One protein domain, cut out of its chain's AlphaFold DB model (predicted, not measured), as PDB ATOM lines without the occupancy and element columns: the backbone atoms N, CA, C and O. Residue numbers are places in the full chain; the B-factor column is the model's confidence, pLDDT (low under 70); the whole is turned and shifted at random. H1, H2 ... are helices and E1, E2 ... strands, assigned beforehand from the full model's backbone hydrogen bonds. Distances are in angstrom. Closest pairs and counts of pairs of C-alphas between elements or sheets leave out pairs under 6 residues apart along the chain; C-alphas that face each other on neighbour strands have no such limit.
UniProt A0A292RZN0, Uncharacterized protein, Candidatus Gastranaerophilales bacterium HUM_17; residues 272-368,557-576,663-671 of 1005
ATOM      1  N   ASP A 272      -3.133  19.880  32.950       41.16
ATOM      2  CA  ASP A 272      -4.082  20.662  32.145       41.16
ATOM      3  C   ASP A 272      -5.516  20.131  32.347       41.16
ATOM      4  O   ASP A 272      -5.733  19.083  32.967       41.16
ATOM      5  N   GLY A 273      -6.513  20.848  31.816       52.84
ATOM      6  CA  GLY A 273      -7.928  20.478  31.919       52.84
ATOM      7  C   GLY A 273      -8.194  19.017  31.533       52.84
ATOM      8  O   GLY A 273      -7.951  18.612  30.399       52.84
ATOM      9  N   LEU A 274      -8.699  18.237  32.496       60.69
ATOM     10  CA  LEU A 274      -8.820  16.777  32.412       60.69
ATOM     11  C   LEU A 274      -9.510  16.301  31.114       60.69
ATOM     12  O   LEU A 274     -10.689  16.618  30.918       60.69
ATOM     13  N   PRO A 275      -8.824  15.521  30.253       68.19
ATOM     14  CA  PRO A 275      -9.371  15.088  28.970       68.19
ATOM     15  C   PRO A 275     -10.481  14.042  29.132       68.19
ATOM     16  O   PRO A 275     -10.644  13.428  30.193       68.19
ATOM     17  N   LEU A 276     -11.237  13.809  28.058       75.75
ATOM     18  CA  LEU A 276     -12.215  12.720  27.989       75.75
ATOM     19  C   LEU A 276     -11.553  11.370  28.307       75.75
ATOM     20  O   LEU A 276     -10.403  11.131  27.945       75.75
ATOM     21  N   LEU A 277     -12.293  10.503  28.997       80.56
ATOM     22  CA  LEU A 277     -11.842   9.205  29.517       80.56
ATOM     23  C   LEU A 277     -10.711   9.253  30.565       80.56
ATOM     24  O   LEU A 277     -10.248   8.198  30.996       80.56
ATOM     25  N   SER A 278     -10.283  10.433  31.035       83.12
ATOM     26  CA  SER A 278      -9.329  10.509  32.151       83.12
ATOM     27  C   SER A 278      -9.933   9.937  33.437       83.12
ATOM     28  O   SER A 278     -11.022  10.332  33.858       83.12
ATOM     29  N   ILE A 279      -9.209   9.000  34.057       82.75
ATOM     30  CA  ILE A 279      -9.576   8.358  35.325       82.75
ATOM     31  C   ILE A 279      -8.806   9.028  36.467       82.75
ATOM     32  O   ILE A 279      -7.600   9.244  36.358       82.75
ATOM     33  N   ARG A 280      -9.486   9.330  37.577       77.19
ATOM     34  CA  ARG A 280      -8.886   9.931  38.781       77.19
ATOM     35  C   ARG A 280      -9.562   9.458  40.064       77.19
ATOM     36  O   ARG A 280     -10.678   8.946  40.023       77.19
ATOM     37  N   HIS A 281      -8.940   9.721  41.209       72.06
ATOM     38  CA  HIS A 281      -9.624   9.672  42.504       72.06
ATOM     39  C   HIS A 281     -10.523  10.900  42.691       72.06
ATOM     40  O   HIS A 281     -10.119  12.016  42.358       72.06
ATOM     41  N   ALA A 282     -11.723  10.722  43.248       65.06
ATOM     42  CA  ALA A 282     -12.578  11.842  43.651       65.06
ATOM     43  C   ALA A 282     -13.536  11.447  44.784       65.06
ATOM     44  O   ALA A 282     -14.372  10.561  44.623       65.06
ATOM     45  N   LEU A 283     -13.444  12.144  45.922       62.50
ATOM     46  CA  LEU A 283     -14.318  11.915  47.083       62.50
ATOM     47  C   LEU A 283     -15.782  12.297  46.812       62.50
ATOM     48  O   LEU A 283     -16.683  11.713  47.404       62.50
ATOM     49  N   TYR A 284     -16.020  13.252  45.908       64.94
ATOM     50  CA  TYR A 284     -17.349  13.686  45.488       64.94
ATOM     51  C   TYR A 284     -17.350  14.043  43.998       64.94
ATOM     52  O   TYR A 284     -16.466  14.764  43.528       64.94
ATOM     53  N   VAL A 285     -18.362  13.566  43.273       70.00
ATOM     54  CA  VAL A 285     -18.687  13.948  41.896       70.00
ATOM     55  C   VAL A 285     -20.195  14.150  41.794       70.00
ATOM     56  O   VAL A 285     -20.973  13.341  42.291       70.00
ATOM     57  N   ASN A 286     -20.608  15.226  41.121       71.31
ATOM     58  CA  ASN A 286     -22.006  15.469  40.790       71.31
ATOM     59  C   ASN A 286     -22.320  14.896  39.396       71.31
ATOM     60  O   ASN A 286     -22.240  15.611  38.394       71.31
ATOM     61  N   GLU A 287     -22.668  13.607  39.340       74.31
ATOM     62  CA  GLU A 287     -22.977  12.888  38.090       74.31
ATOM     63  C   GLU A 287     -24.169  13.514  37.328       74.31
ATOM     64  O   GLU A 287     -24.252  13.394  36.107       74.31
ATOM     65  N   ALA A 288     -25.044  14.276  38.004       73.75
ATOM     66  CA  ALA A 288     -26.174  14.975  37.380       73.75
ATOM     67  C   ALA A 288     -25.764  16.140  36.454       73.75
ATOM     68  O   ALA A 288     -26.578  16.593  35.653       73.75
ATOM     69  N   LEU A 289     -24.510  16.609  36.514       69.69
ATOM     70  CA  LEU A 289     -23.960  17.542  35.517       69.69
ATOM     71  C   LEU A 289     -23.519  16.831  34.221       69.69
ATOM     72  O   LEU A 289     -23.172  17.494  33.246       69.69
ATOM     73  N   GLY A 290     -23.475  15.495  34.206       72.06
ATOM     74  CA  GLY A 290     -23.045  14.681  33.064       72.06
ATOM     75  C   GLY A 290     -21.546  14.731  32.740       72.06
ATOM     76  O   GLY A 290     -21.124  14.183  31.725       72.06
ATOM     77  N   LEU A 291     -20.732  15.394  33.572       78.25
ATOM     78  CA  LEU A 291     -19.318  15.674  33.285       78.25
ATOM     79  C   LEU A 291     -18.358  14.561  33.735       78.25
ATOM     80  O   LEU A 291     -17.323  14.374  33.098       78.25
ATOM     81  N   ASP A 292     -18.667  13.852  34.823       84.81
ATOM     82  CA  ASP A 292     -17.848  12.787  35.418       84.81
ATOM     83  C   ASP A 292     -18.742  11.698  36.039       84.81
ATOM     84  O   ASP A 292     -19.837  12.021  36.496       84.81
ATOM     85  N   TYR A 293     -18.258  10.450  36.105       85.31
ATOM     86  CA  TYR A 293     -18.992   9.278  36.620       85.31
ATOM     87  C   TYR A 293     -18.105   8.304  37.417       85.31
ATOM     88  O   TYR A 293     -16.919   8.173  37.121       85.31
ATOM     89  N   TYR A 294     -18.652   7.584  38.401       84.00
ATOM     90  CA  TYR A 294     -17.915   6.612  39.234       84.00
ATOM     91  C   TYR A 294     -17.618   5.270  38.532       84.00
ATOM     92  O   TYR A 294     -18.486   4.690  37.881       84.00
ATOM     93  N   LEU A 295     -16.419   4.706  38.759       83.62
ATOM     94  CA  LEU A 295     -15.998   3.368  38.293       83.62
ATOM     95  C   LEU A 295     -16.488   2.235  39.220       83.62
ATOM     96  O   LEU A 295     -15.716   1.441  39.765       83.62
ATOM     97  N   ASN A 296     -17.803   2.200  39.426       76.69
ATOM     98  CA  ASN A 296     -18.519   1.277  40.312       76.69
ATOM     99  C   ASN A 296     -19.176   0.091  39.566       76.69
ATOM    100  O   ASN A 296     -19.916  -0.683  40.176       76.69
ATOM    101  N   GLY A 297     -18.930  -0.054  38.258       80.19
ATOM    102  CA  GLY A 297     -19.593  -1.043  37.404       80.19
ATOM    103  C   GLY A 297     -20.904  -0.595  36.745       80.19
ATOM    104  O   GLY A 297     -21.598  -1.441  36.171       80.19
ATOM    105  N   GLN A 298     -21.287   0.684  36.847       85.56
ATOM    106  CA  GLN A 298     -22.539   1.198  36.276       85.56
ATOM    107  C   GLN A 298     -22.625   1.067  34.747       85.56
ATOM    108  O   GLN A 298     -21.618   1.085  34.035       85.56
ATOM    109  N   LEU A 299     -23.861   0.935  34.261       87.44
ATOM    110  CA  LEU A 299     -24.224   0.936  32.845       87.44
ATOM    111  C   LEU A 299     -24.802   2.314  32.497       87.44
ATOM    112  O   LEU A 299     -25.767   2.742  33.126       87.44
ATOM    113  N   LEU A 300     -24.219   2.995  31.512       88.62
ATOM    114  CA  LEU A 300     -24.606   4.338  31.082       88.62
ATOM    115  C   LEU A 300     -25.213   4.305  29.678       88.62
ATOM    116  O   LEU A 300     -24.568   3.842  28.736       88.62
ATOM    117  N   THR A 301     -26.426   4.838  29.529       87.38
ATOM    118  CA  THR A 301     -27.087   5.059  28.231       87.38
ATOM    119  C   THR A 301     -26.474   6.265  27.521       87.38
ATOM    120  O   THR A 301     -26.283   7.314  28.139       87.38
ATOM    121  N   ILE A 302     -26.182   6.151  26.222       83.19
ATOM    122  CA  ILE A 302     -25.548   7.243  25.470       83.19
ATOM    123  C   ILE A 302     -26.558   8.370  25.205       83.19
ATOM    124  O   ILE A 302     -27.599   8.164  24.586       83.19
ATOM    125  N   ASN A 303     -26.233   9.586  25.649       78.88
ATOM    126  CA  ASN A 303     -27.000  10.810  25.391       78.88
ATOM    127  C   ASN A 303     -26.140  11.845  24.631       78.88
ATOM    128  O   ASN A 303     -24.951  11.613  24.407       78.88
ATOM    129  N   LYS A 304     -26.721  12.995  24.244       77.31
ATOM    130  CA  LYS A 304     -26.038  14.064  23.475       77.31
ATOM    131  C   LYS A 304     -24.694  14.494  24.083       77.31
ATOM    132  O   LYS A 304     -23.750  14.747  23.341       77.31
ATOM    133  N   ASN A 305     -24.600  14.539  25.409       75.19
ATOM    134  CA  ASN A 305     -23.421  15.015  26.130       75.19
ATOM    135  C   ASN A 305     -22.309  13.949  26.162       75.19
ATOM    136  O   ASN A 305     -21.132  14.290  26.092       75.19
ATOM    137  N   LEU A 306     -22.673  12.661  26.195       80.50
ATOM    138  CA  LEU A 306     -21.737  11.528  26.267       80.50
ATOM    139  C   LEU A 306     -21.144  11.101  24.908       80.50
ATOM    140  O   LEU A 306     -20.270  10.232  24.874       80.50
ATOM    141  N   GLN A 307     -21.579  11.700  23.793       80.50
ATOM    142  CA  GLN A 307     -21.142  11.331  22.436       80.50
ATOM    143  C   GLN A 307     -19.615  11.397  22.247       80.50
ATOM    144  O   GLN A 307     -19.026  10.505  21.637       80.50
ATOM    145  N   GLY A 308     -18.950  12.406  22.824       80.12
ATOM    146  CA  GLY A 308     -17.489  12.539  22.739       80.12
ATOM    147  C   GLY A 308     -16.740  11.385  23.416       80.12
ATOM    148  O   GLY A 308     -15.742  10.892  22.889       80.12
ATOM    149  N   ALA A 309     -17.245  10.903  24.554       82.62
ATOM    150  CA  ALA A 309     -16.678   9.753  25.252       82.62
ATOM    151  C   ALA A 309     -16.993   8.419  24.555       82.62
ATOM    152  O   ALA A 309     -16.137   7.537  24.511       82.62
ATOM    153  N   ALA A 310     -18.192   8.284  23.975       82.12
ATOM    154  CA  ALA A 310     -18.580   7.119  23.182       82.12
ATOM    155  C   ALA A 310     -17.629   6.901  21.991       82.12
ATOM    156  O   ALA A 310     -17.061   5.819  21.848       82.12
ATOM    157  N   ALA A 311     -17.379   7.947  21.194       81.62
ATOM    158  CA  ALA A 311     -16.448   7.889  20.064       81.62
ATOM    159  C   ALA A 311     -15.018   7.502  20.498       81.62
ATOM    160  O   ALA A 311     -14.371   6.666  19.861       81.62
ATOM    161  N   ALA A 312     -14.542   8.057  21.617       82.69
ATOM    162  CA  ALA A 312     -13.226   7.735  22.165       82.69
ATOM    163  C   ALA A 312     -13.113   6.263  22.619       82.69
ATOM    164  O   ALA A 312     -12.101   5.619  22.343       82.69
ATOM    165  N   LEU A 313     -14.149   5.694  23.254       87.31
ATOM    166  CA  LEU A 313     -14.149   4.285  23.674       87.31
ATOM    167  C   LEU A 313     -14.230   3.302  22.498       87.31
ATOM    168  O   LEU A 313     -13.592   2.255  22.558       87.31
ATOM    169  N   ILE A 314     -14.945   3.634  21.420       83.94
ATOM    170  CA  ILE A 314     -15.002   2.806  20.198       83.94
ATOM    171  C   ILE A 314     -13.611   2.730  19.534       83.94
ATOM    172  O   ILE A 314     -13.132   1.650  19.171       83.94
ATOM    173  N   SER A 315     -12.902   3.862  19.464       84.69
ATOM    174  CA  SER A 315     -11.503   3.916  19.010       84.69
ATOM    175  C   SER A 315     -10.562   3.110  19.926       84.69
ATOM    176  O   SER A 315      -9.710   2.345  19.459       84.69
ATOM    177  N   LEU A 316     -10.768   3.195  21.246       83.75
ATOM    178  CA  LEU A 316      -9.997   2.443  22.237       83.75
ATOM    179  C   LEU A 316     -10.261   0.925  22.179       83.75
ATOM    180  O   LEU A 316      -9.331   0.141  22.366       83.75
ATOM    181  N   GLN A 317     -11.487   0.494  21.859       86.19
ATOM    182  CA  GLN A 317     -11.830  -0.921  21.646       86.19
ATOM    183  C   GLN A 317     -11.104  -1.502  20.428       86.19
ATOM    184  O   GLN A 317     -10.659  -2.648  20.467       86.19
ATOM    185  N   THR A 318     -10.929  -0.700  19.377       78.19
ATOM    186  CA  THR A 318     -10.213  -1.104  18.157       78.19
ATOM    187  C   THR A 318      -8.705  -1.236  18.394       78.19
ATOM    188  O   THR A 318      -8.065  -2.143  17.871       78.19
ATOM    189  N   THR A 319      -8.128  -0.345  19.204       83.12
ATOM    190  CA  THR A 319      -6.674  -0.274  19.446       83.12
ATOM    191  C   THR A 319      -6.196  -1.099  20.645       83.12
ATOM    192  O   THR A 319      -5.053  -1.553  20.658       83.12
ATOM    193  N   THR A 320      -7.053  -1.330  21.643       84.31
ATOM    194  CA  THR A 320      -6.740  -2.073  22.879       84.31
ATOM    195  C   THR A 320      -7.896  -2.994  23.312       84.31
ATOM    196  O   THR A 320      -8.447  -2.842  24.405       84.31
ATOM    197  N   PRO A 321      -8.276  -3.997  22.492       85.06
ATOM    198  CA  PRO A 321      -9.445  -4.847  22.750       85.06
ATOM    199  C   PRO A 321      -9.383  -5.637  24.070       85.06
ATOM    200  O   PRO A 321     -10.419  -6.033  24.590       85.06
ATOM    201  N   SER A 322      -8.197  -5.828  24.660       85.25
ATOM    202  CA  SER A 322      -8.012  -6.469  25.973       85.25
ATOM    203  C   SER A 322      -8.599  -5.687  27.159       85.25
ATOM    204  O   SER A 322      -8.822  -6.278  28.216       85.25
ATOM    205  N   LEU A 323      -8.873  -4.386  26.994       84.38
ATOM    206  CA  LEU A 323      -9.579  -3.557  27.983       84.38
ATOM    207  C   LEU A 323     -11.107  -3.734  27.936       84.38
ATOM    208  O   LEU A 323     -11.821  -3.142  28.746       84.38
ATOM    209  N   PHE A 324     -11.612  -4.540  27.000       91.00
ATOM    210  CA  PHE A 324     -13.032  -4.753  26.754       91.00
ATOM    211  C   PHE A 324     -13.391  -6.234  26.910       91.00
ATOM    212  O   PHE A 324     -12.555  -7.126  26.777       91.00
ATOM    213  N   THR A 325     -14.654  -6.508  27.221       89.06
ATOM    214  CA  THR A 325     -15.209  -7.866  27.293       89.06
ATOM    215  C   THR A 325     -16.706  -7.831  26.967       89.06
ATOM    216  O   THR A 325     -17.269  -6.754  26.763       89.06
ATOM    217  N   THR A 326     -17.358  -8.989  26.877       88.19
ATOM    218  CA  THR A 326     -18.820  -9.064  26.714       88.19
ATOM    219  C   THR A 326     -19.517  -8.877  28.061       88.19
ATOM    220  O   THR A 326     -18.945  -9.198  29.100       88.19
ATOM    221  N   GLU A 327     -20.772  -8.420  28.065       88.25
ATOM    222  CA  GLU A 327     -21.575  -8.276  29.292       88.25
ATOM    223  C   GLU A 327     -21.608  -9.576  30.120       88.25
ATOM    224  O   GLU A 327     -21.403  -9.553  31.331       88.25
ATOM    225  N   GLN A 328     -21.776 -10.726  29.459       86.50
ATOM    226  CA  GLN A 328     -21.810 -12.040  30.106       86.50
ATOM    227  C   GLN A 328     -20.471 -12.403  30.768       86.50
ATOM    228  O   GLN A 328     -20.448 -12.857  31.912       86.50
ATOM    229  N   SER A 329     -19.348 -12.177  30.078       86.44
ATOM    230  CA  SER A 329     -18.014 -12.399  30.647       86.44
ATOM    231  C   SER A 329     -17.677 -11.385  31.745       86.44
ATOM    232  O   SER A 329     -17.010 -11.745  32.708       86.44
ATOM    233  N   TRP A 330     -18.180 -10.151  31.653       91.81
ATOM    234  CA  TRP A 330     -18.012  -9.122  32.680       91.81
ATOM    235  C   TRP A 330     -18.669  -9.532  34.005       91.81
ATOM    236  O   TRP A 330     -18.024  -9.467  35.049       91.81
ATOM    237  N   GLN A 331     -19.921 -10.012  33.981       87.56
ATOM    238  CA  GLN A 331     -20.584 -10.483  35.207       87.56
ATOM    239  C   GLN A 331     -19.894 -11.736  35.779       87.56
ATOM    240  O   GLN A 331     -19.688 -11.815  36.987       87.56
ATOM    241  N   ALA A 332     -19.438 -12.666  34.931       84.06
ATOM    242  CA  ALA A 332     -18.692 -13.844  35.386       84.06
ATOM    243  C   ALA A 332     -17.335 -13.489  36.033       84.06
ATOM    244  O   ALA A 332     -16.976 -14.054  37.064       84.06
ATOM    245  N   GLU A 333     -16.592 -12.523  35.475       84.75
ATOM    246  CA  GLU A 333     -15.359 -11.998  36.087       84.75
ATOM    247  C   GLU A 333     -15.641 -11.311  37.437       84.75
ATOM    248  O   GLU A 333     -14.830 -11.412  38.358       84.75
ATOM    249  N   LYS A 334     -16.809 -10.670  37.586       80.69
ATOM    250  CA  LYS A 334     -17.240 -10.039  38.841       80.69
ATOM    251  C   LYS A 334     -17.541 -11.062  39.932       80.69
ATOM    252  O   LYS A 334     -17.093 -10.887  41.060       80.69
ATOM    253  N   GLU A 335     -18.299 -12.106  39.607       80.38
ATOM    254  CA  GLU A 335     -18.699 -13.157  40.554       80.38
ATOM    255  C   GLU A 335     -17.526 -14.058  40.969       80.38
ATOM    256  O   GLU A 335     -17.500 -14.556  42.091       80.38
ATOM    257  N   ALA A 336     -16.523 -14.223  40.100       75.81
ATOM    258  CA  ALA A 336     -15.295 -14.964  40.397       75.81
ATOM    259  C   ALA A 336     -14.257 -14.172  41.223       75.81
ATOM    260  O   ALA A 336     -13.199 -14.709  41.552       75.81
ATOM    261  N   SER A 337     -14.521 -12.900  41.538       75.44
ATOM    262  CA  SER A 337     -13.623 -12.035  42.308       75.44
ATOM    263  C   SER A 337     -14.075 -11.923  43.765       75.44
ATOM    264  O   SER A 337     -15.171 -11.426  44.026       75.44
ATOM    265  N   ASP A 338     -13.186 -12.250  44.714       61.66
ATOM    266  CA  ASP A 338     -13.395 -12.125  46.176       61.66
ATOM    267  C   ASP A 338     -13.926 -10.746  46.631       61.66
ATOM    268  O   ASP A 338     -14.474 -10.612  47.726       61.66
ATOM    269  N   TYR A 339     -13.755  -9.712  45.801       65.38
ATOM    270  CA  TYR A 339     -14.131  -8.325  46.075       65.38
ATOM    271  C   TYR A 339     -14.975  -7.677  44.951       65.38
ATOM    272  O   TYR A 339     -15.140  -6.453  44.936       65.38
ATOM    273  N   GLY A 340     -15.501  -8.462  43.999       69.00
ATOM    274  CA  GLY A 340     -16.376  -7.976  42.918       69.00
ATOM    275  C   GLY A 340     -15.687  -7.114  41.848       69.00
ATOM    276  O   GLY A 340     -16.286  -6.157  41.353       69.00
ATOM    277  N   GLN A 341     -14.423  -7.409  41.531       76.25
ATOM    278  CA  GLN A 341     -13.524  -6.575  40.727       76.25
ATOM    279  C   GLN A 341     -13.514  -6.950  39.235       76.25
ATOM    280  O   GLN A 341     -13.158  -8.071  38.887       76.25
ATOM    281  N   VAL A 342     -13.797  -5.992  38.342       84.62
ATOM    282  CA  VAL A 342     -13.683  -6.161  36.879       84.62
ATOM    283  C   VAL A 342     -13.052  -4.928  36.238       84.62
ATOM    284  O   VAL A 342     -13.672  -3.871  36.132       84.62
ATOM    285  N   GLY A 343     -11.812  -5.064  35.768       83.94
ATOM    286  CA  GLY A 343     -11.022  -3.969  35.187       83.94
ATOM    287  C   GLY A 343     -11.331  -3.623  33.723       83.94
ATOM    288  O   GLY A 343     -10.486  -3.015  33.073       83.94
ATOM    289  N   LYS A 344     -12.482  -4.045  33.186       88.56
ATOM    290  CA  LYS A 344     -12.817  -3.966  31.753       88.56
ATOM    291  C   LYS A 344     -14.094  -3.170  31.498       88.56
ATOM    292  O   LYS A 344     -14.992  -3.142  32.338       88.56
ATOM    293  N   PHE A 345     -14.177  -2.569  30.317       91.38
ATOM    294  CA  PHE A 345     -15.390  -1.953  29.783       91.38
ATOM    295  C   PHE A 345     -16.251  -2.986  29.039       91.38
ATOM    296  O   PHE A 345     -15.745  -3.998  28.544       91.38
ATOM    297  N   VAL A 346     -17.542  -2.692  28.889       92.38
ATOM    298  CA  VAL A 346     -18.422  -3.351  27.908       92.38
ATOM    299  C   VAL A 346     -19.017  -2.271  27.014       92.38
ATOM    300  O   VAL A 346     -19.480  -1.248  27.516       92.38
ATOM    301  N   LEU A 347     -19.012  -2.488  25.700       90.25
ATOM    302  CA  LEU A 347     -19.694  -1.629  24.733       90.25
ATOM    303  C   LEU A 347     -20.874  -2.407  24.149       90.25
ATOM    304  O   LEU A 347     -20.677  -3.384  23.427       90.25
ATOM    305  N   ASN A 348     -22.087  -1.994  24.517       85.56
ATOM    306  CA  ASN A 348     -23.329  -2.641  24.116       85.56
ATOM    307  C   ASN A 348     -23.915  -1.889  22.920       85.56
ATOM    308  O   ASN A 348     -24.406  -0.761  23.039       85.56
ATOM    309  N   TYR A 349     -23.831  -2.536  21.764       81.31
ATOM    310  CA  TYR A 349     -24.368  -2.044  20.505       81.31
ATOM    311  C   TYR A 349     -25.753  -2.630  20.253       81.31
ATOM    312  O   TYR A 349     -25.968  -3.810  20.528       81.31
ATOM    313  N   ASP A 350     -26.642  -1.829  19.676       71.06
ATOM    314  CA  ASP A 350     -27.911  -2.306  19.130       71.06
ATOM    315  C   ASP A 350     -27.837  -2.392  17.601       71.06
ATOM    316  O   ASP A 350     -27.126  -1.618  16.945       71.06
ATOM    317  N   ASP A 351     -28.582  -3.339  17.037       52.03
ATOM    318  CA  ASP A 351     -28.773  -3.465  15.596       52.03
ATOM    319  C   ASP A 351     -29.967  -2.590  15.206       52.03
ATOM    320  O   ASP A 351     -31.117  -3.030  15.250       52.03
ATOM    321  N   VAL A 352     -29.691  -1.329  14.847       46.75
ATOM    322  CA  VAL A 352     -30.722  -0.369  14.428       46.75
ATOM    323  C   VAL A 352     -31.532  -0.971  13.278       46.75
ATOM    324  O   VAL A 352     -30.992  -1.208  12.199       46.75
ATOM    325  N   ALA A 353     -32.822  -1.221  13.523       39.59
ATOM    326  CA  ALA A 353     -33.710  -1.860  12.555       39.59
ATOM    327  C   ALA A 353     -33.739  -1.091  11.222       39.59
ATOM    328  O   ALA A 353     -33.767   0.142  11.214       39.59
ATOM    329  N   ASP A 354     -33.727  -1.833  10.112       37.09
ATOM    330  CA  ASP A 354     -33.378  -1.337   8.777       37.09
ATOM    331  C   ASP A 354     -34.245  -0.144   8.321       37.09
ATOM    332  O   ASP A 354     -35.357  -0.303   7.805       37.09
ATOM    333  N   LYS A 355     -33.721   1.081   8.477       35.53
ATOM    334  CA  LYS A 355     -34.364   2.300   7.968       35.53
ATOM    335  C   LYS A 355     -34.131   2.446   6.466       35.53
ATOM    336  O   LYS A 355     -33.168   3.067   6.021       35.53
ATOM    337  N   TYR A 356     -35.064   1.926   5.677       34.19
ATOM    338  CA  TYR A 356     -35.145   2.197   4.243       34.19
ATOM    339  C   TYR A 356     -35.656   3.622   3.983       34.19
ATOM    340  O   TYR A 356     -36.860   3.875   3.955       34.19
ATOM    341  N   HIS A 357     -34.738   4.567   3.768       32.59
ATOM    342  CA  HIS A 357     -35.083   5.927   3.349       32.59
ATOM    343  C   HIS A 357     -35.419   5.968   1.849       32.59
ATOM    344  O   HIS A 357     -34.530   5.853   1.007       32.59
ATOM    345  N   ALA A 358     -36.691   6.186   1.509       30.03
ATOM    346  CA  ALA A 358     -37.108   6.530   0.152       30.03
ATOM    347  C   ALA A 358     -37.053   8.055  -0.044       30.03
ATOM    348  O   ALA A 358     -37.756   8.797   0.641       30.03
ATOM    349  N   VAL A 359     -36.224   8.532  -0.976       29.33
ATOM    350  CA  VAL A 359     -36.124   9.964  -1.308       29.33
ATOM    351  C   VAL A 359     -37.117  10.301  -2.421       29.33
ATOM    352  O   VAL A 359     -36.965   9.842  -3.551       29.33
ATOM    353  N   GLY A 360     -38.126  11.112  -2.101       28.88
ATOM    354  CA  GLY A 360     -39.081  11.683  -3.054       28.88
ATOM    355  C   GLY A 360     -39.094  13.209  -2.961       28.88
ATOM    356  O   GLY A 360     -39.037  13.760  -1.864       28.88
ATOM    357  N   TYR A 361     -39.154  13.894  -4.105       28.41
ATOM    358  CA  TYR A 361     -39.129  15.359  -4.166       28.41
ATOM    359  C   TYR A 361     -40.467  15.988  -3.736       28.41
ATOM    360  O   TYR A 361     -41.510  15.706  -4.323       28.41
ATOM    361  N   ASP A 362     -40.410  16.887  -2.751       32.38
ATOM    362  CA  ASP A 362     -41.367  17.964  -2.453       32.38
ATOM    363  C   ASP A 362     -42.873  17.675  -2.607       32.38
ATOM    364  O   ASP A 362     -43.627  18.462  -3.197       32.38
ATOM    365  N   ARG A 363     -43.343  16.597  -1.961       32.94
ATOM    366  CA  ARG A 363     -44.494  16.637  -1.030       32.94
ATOM    367  C   ARG A 363     -44.667  15.316  -0.270       32.94
ATOM    368  O   ARG A 363     -44.612  14.251  -0.867       32.94
ATOM    369  N   TYR A 364     -44.976  15.444   1.023       29.83
ATOM    370  CA  TYR A 364     -45.198  14.376   2.014       29.83
ATOM    371  C   TYR A 364     -43.965  13.518   2.351       29.83
ATOM    372  O   TYR A 364     -43.484  12.725   1.549       29.83
ATOM    373  N   ILE A 365     -43.500  13.638   3.599       30.75
ATOM    374  CA  ILE A 365     -42.554  12.702   4.215       30.75
ATOM    375  C   ILE A 365     -43.376  11.712   5.042       30.75
ATOM    376  O   ILE A 365     -44.078  12.123   5.965       30.75
ATOM    377  N   PHE A 366     -43.267  10.422   4.732       30.80
ATOM    378  CA  PHE A 366     -43.817   9.339   5.548       30.80
ATOM    379  C   PHE A 366     -42.661   8.555   6.170       30.80
ATOM    380  O   PHE A 366     -41.835   8.002   5.447       30.80
ATOM    381  N   GLU A 367     -42.599   8.486   7.501       32.31
ATOM    382  CA  GLU A 367     -41.649   7.604   8.180       32.31
ATOM    383  C   GLU A 367     -42.286   6.223   8.383       32.31
ATOM    384  O   GLU A 367     -43.251   6.073   9.133       32.31
ATOM    385  N   VAL A 368     -41.736   5.215   7.700       30.94
ATOM    386  CA  VAL A 368     -42.128   3.807   7.836       30.94
ATOM    387  C   VAL A 368     -41.095   3.111   8.714       30.94
ATOM    388  O   VAL A 368     -39.932   2.993   8.338       30.94
ATOM    389  N   HIS A 557     -30.705   3.561  -1.013       31.28
ATOM    390  CA  HIS A 557     -29.447   3.712  -0.296       31.28
ATOM    391  C   HIS A 557     -29.329   2.600   0.752       31.28
ATOM    392  O   HIS A 557     -29.844   2.716   1.865       31.28
ATOM    393  N   TYR A 558     -28.644   1.513   0.391       29.86
ATOM    394  CA  TYR A 558     -28.163   0.532   1.356       29.86
ATOM    395  C   TYR A 558     -27.027   1.158   2.171       29.86
ATOM    396  O   TYR A 558     -25.848   1.051   1.830       29.86
ATOM    397  N   THR A 559     -27.395   1.835   3.255       34.78
ATOM    398  CA  THR A 559     -26.464   2.120   4.345       34.78
ATOM    399  C   THR A 559     -26.179   0.784   5.042       34.78
ATOM    400  O   THR A 559     -27.128   0.162   5.522       34.78
ATOM    401  N   PRO A 560     -24.925   0.297   5.092       30.64
ATOM    402  CA  PRO A 560     -24.612  -0.939   5.803       30.64
ATOM    403  C   PRO A 560     -24.938  -0.786   7.293       30.64
ATOM    404  O   PRO A 560     -24.849   0.317   7.831       30.64
ATOM    405  N   SER A 561     -25.298  -1.889   7.953       35.81
ATOM    406  CA  SER A 561     -25.790  -1.907   9.335       35.81
ATOM    407  C   SER A 561     -24.805  -1.286  10.335       35.81
ATOM    408  O   SER A 561     -23.895  -1.928  10.864       35.81
ATOM    409  N   THR A 562     -25.007  -0.002  10.625       48.62
ATOM    410  CA  THR A 562     -24.249   0.744  11.622       48.62
ATOM    411  C   THR A 562     -24.717   0.340  13.014       48.62
ATOM    412  O   THR A 562     -25.712   0.839  13.533       48.62
ATOM    413  N   LYS A 563     -23.969  -0.574  13.639       56.62
ATOM    414  CA  LYS A 563     -24.112  -0.917  15.058       56.62
ATOM    415  C   LYS A 563     -23.932   0.343  15.911       56.62
ATOM    416  O   LYS A 563     -22.812   0.818  16.097       56.62
ATOM    417  N   VAL A 564     -25.033   0.894  16.421       67.62
ATOM    418  CA  VAL A 564     -25.021   2.103  17.255       67.62
ATOM    419  C   VAL A 564     -24.769   1.697  18.698       67.62
ATOM    420  O   VAL A 564     -25.430   0.809  19.232       67.62
ATOM    421  N   LEU A 565     -23.814   2.362  19.349       77.50
ATOM    422  CA  LEU A 565     -23.571   2.186  20.774       77.50
ATOM    423  C   LEU A 565     -24.746   2.777  21.565       77.50
ATOM    424  O   LEU A 565     -24.878   3.997  21.652       77.50
ATOM    425  N   ILE A 566     -25.586   1.922  22.153       80.75
ATOM    426  CA  ILE A 566     -26.725   2.358  22.976       80.75
ATOM    427  C   ILE A 566     -26.346   2.525  24.449       80.75
ATOM    428  O   ILE A 566     -26.890   3.391  25.137       80.75
ATOM    429  N   SER A 567     -25.387   1.734  24.943       87.25
ATOM    430  CA  SER A 567     -24.875   1.868  26.308       87.25
ATOM    431  C   SER A 567     -23.433   1.386  26.464       87.25
ATOM    432  O   SER A 567     -22.941   0.545  25.711       87.25
ATOM    433  N   MET A 568     -22.754   1.919  27.478       88.62
ATOM    434  CA  MET A 568     -21.420   1.495  27.905       88.62
ATOM    435  C   MET A 568     -21.455   1.049  29.371       88.62
ATOM    436  O   MET A 568     -22.050   1.731  30.206       88.62
ATOM    437  N   ARG A 569     -20.812  -0.071  29.714       91.06
ATOM    438  CA  ARG A 569     -20.540  -0.437  31.112       91.06
ATOM    439  C   ARG A 569     -19.139   0.015  31.492       91.06
ATOM    440  O   ARG A 569     -18.170  -0.323  30.810       91.06
ATOM    441  N   LEU A 570     -19.043   0.754  32.592       90.38
ATOM    442  CA  LEU A 570     -17.769   1.151  33.184       90.38
ATOM    443  C   LEU A 570     -17.148  -0.017  33.979       90.38
ATOM    444  O   LEU A 570     -17.888  -0.838  34.522       90.38
ATOM    445  N   PRO A 571     -15.810  -0.084  34.112       87.69
ATOM    446  CA  PRO A 571     -15.141  -0.981  35.050       87.69
ATOM    447  C   PRO A 571     -15.696  -0.902  36.480       87.69
ATOM    448  O   PRO A 571     -16.175   0.145  36.927       87.69
ATOM    449  N   ALA A 572     -15.573  -2.007  37.214       81.19
ATOM    450  CA  ALA A 572     -15.833  -2.097  38.646       81.19
ATOM    451  C   ALA A 572     -14.504  -2.282  39.389       81.19
ATOM    452  O   ALA A 572     -13.930  -3.373  39.401       81.19
ATOM    453  N   VAL A 573     -13.993  -1.215  40.000       73.50
ATOM    454  CA  VAL A 573     -12.799  -1.289  40.861       73.50
ATOM    455  C   VAL A 573     -13.221  -1.708  42.277       73.50
ATOM    456  O   VAL A 573     -14.370  -1.488  42.664       73.50
ATOM    457  N   VAL A 574     -12.321  -2.342  43.047       60.97
ATOM    458  CA  VAL A 574     -12.637  -2.822  44.407       60.97
ATOM    459  C   VAL A 574     -13.178  -1.705  45.275       60.97
ATOM    460  O   VAL A 574     -12.730  -0.560  45.245       60.97
ATOM    461  N   ASN A 575     -14.233  -2.077  45.978       53.31
ATOM    462  CA  ASN A 575     -15.391  -1.228  46.095       53.31
ATOM    463  C   ASN A 575     -15.626  -0.872  47.561       53.31
ATOM    464  O   ASN A 575     -15.463  -1.698  48.459       53.31
ATOM    465  N   VAL A 576     -16.093   0.354  47.773       52.78
ATOM    466  CA  VAL A 576     -16.648   0.861  49.028       52.78
ATOM    467  C   VAL A 576     -18.033   0.210  49.252       52.78
ATOM    468  O   VAL A 576     -19.066   0.876  49.330       52.78
ATOM    469  N   GLN A 663      -7.984   2.768  51.172       57.91
ATOM    470  CA  GLN A 663      -8.925   2.684  50.045       57.91
ATOM    471  C   GLN A 663      -9.464   4.064  49.621       57.91
ATOM    472  O   GLN A 663      -9.765   4.901  50.474       57.91
ATOM    473  N   TYR A 664      -9.644   4.277  48.309       58.50
ATOM    474  CA  TYR A 664     -10.156   5.523  47.715       58.50
ATOM    475  C   TYR A 664     -11.085   5.263  46.504       58.50
ATOM    476  O   TYR A 664     -10.822   4.337  45.737       58.50
ATOM    477  N   PRO A 665     -12.132   6.087  46.282       66.88
ATOM    478  CA  PRO A 665     -13.041   5.973  45.134       66.88
ATOM    479  C   PRO A 665     -12.476   6.584  43.835       66.88
ATOM    480  O   PRO A 665     -11.799   7.614  43.867       66.88
ATOM    481  N   TYR A 666     -12.818   5.982  42.688       77.75
ATOM    482  CA  TYR A 666     -12.362   6.367  41.340       77.75
ATOM    483  C   TYR A 666     -13.512   6.841  40.428       77.75
ATOM    484  O   TYR A 666     -14.614   6.289  40.480       77.75
ATOM    485  N   VAL A 667     -13.232   7.814  39.551       81.38
ATOM    486  CA  VAL A 667     -14.177   8.431  38.592       81.38
ATOM    487  C   VAL A 667     -13.547   8.666  37.208       81.38
ATOM    488  O   VAL A 667     -12.323   8.717  37.103       81.38
ATOM    489  N   ILE A 668     -14.371   8.852  36.166       86.81
ATOM    490  CA  ILE A 668     -13.987   9.068  34.754       86.81
ATOM    491  C   ILE A 668     -14.764  10.235  34.094       86.81
ATOM    492  O   ILE A 668     -15.941  10.415  34.399       86.81
ATOM    493  N   ARG A 669     -14.133  11.025  33.202       85.81
ATOM    494  CA  ARG A 669     -14.673  12.282  32.603       85.81
ATOM    495  C   ARG A 669     -15.281  12.152  31.192       85.81
ATOM    496  O   ARG A 669     -14.617  11.578  30.328       85.81
ATOM    497  N   LEU A 670     -16.462  12.755  30.923       85.12
ATOM    498  CA  LEU A 670     -17.253  12.526  29.689       85.12
ATOM    499  C   LEU A 670     -17.925  13.727  28.902       85.12
ATOM    500  O   LEU A 670     -18.324  13.434  27.777       85.12
ATOM    501  N   ALA A 671     -18.075  15.011  29.348       77.62
ATOM    502  CA  ALA A 671     -18.894  16.056  28.609       77.62
ATOM    503  C   ALA A 671     -18.658  17.608  28.860       77.62
ATOM    504  O   ALA A 671     -17.756  17.940  29.627       77.62
TER     505      ALA A 671
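AT A GLANCE: This is residues 272 to 368, 557 to 576 and 663 to 671 of the 1005 residues of an uncharacterized protein of Candidatus Gastranaerophilales bacterium HUM_17 (UniProt A0A292RZN0). Little regular structure: two small three-strand sheets with H1 across one face of E3 E5 E4, and a loop drawn out from one end, where residues 360 to 365 stick out. The printed part has 126 residues, 46 in named elements, in the order E1 E2 E3 H1 H2 E4 E5 E6, class mixed. Both sheets, E1 - E6 - E2 and E3 - E5 - E4, are antiparallel. It is loose, radius of gyration of the C-alphas 18.3 A, spanning 63 by 34 by 25 A.

IN THESE COORDINATES: E1, residues 279 to 281, begins at C-alpha (-9.576, 8.358, 35.325). E2 is 292 to 294, E3 299 to 301, H1 307 to 319 (18.8 A), H2 327 to 335, E4 346 to 350, E5 564 to 569 (14.8 A). E6, 666 to 669, ends at C-alpha (-14.673, 12.282, 32.603).

HOW THE PARTS SIT: E6 neighbours E1, N 280 to O 667 2.9 A, and E2, N 293 to O 668 2.9 A. E5 neighbours E3, N 300 to O 568 2.8 A, and E4, N 569 to O 346 2.8 A. E3, H1 H2, E4 form a split strand-helix-strand unit, E5 between its strands, crossover right-handed. H1 is on one face, two layers; its closest C-alphas to E5 are Ala 310 and Leu 565, 7.4 A. H2 only grazes this sheet with residues 327 to 330. In H1 and H2 every O i to N i+4 pair is within hydrogen-bond range.

THE WHOLE: Cuts leave gaps of 15.1 A between C-alphas 368 and 557 and 8.0 A between 576 and 663. Of the links printed whole, none is long. Mean pLDDT of the printed part is 70.1; residues 351 to 368 are among those under 70.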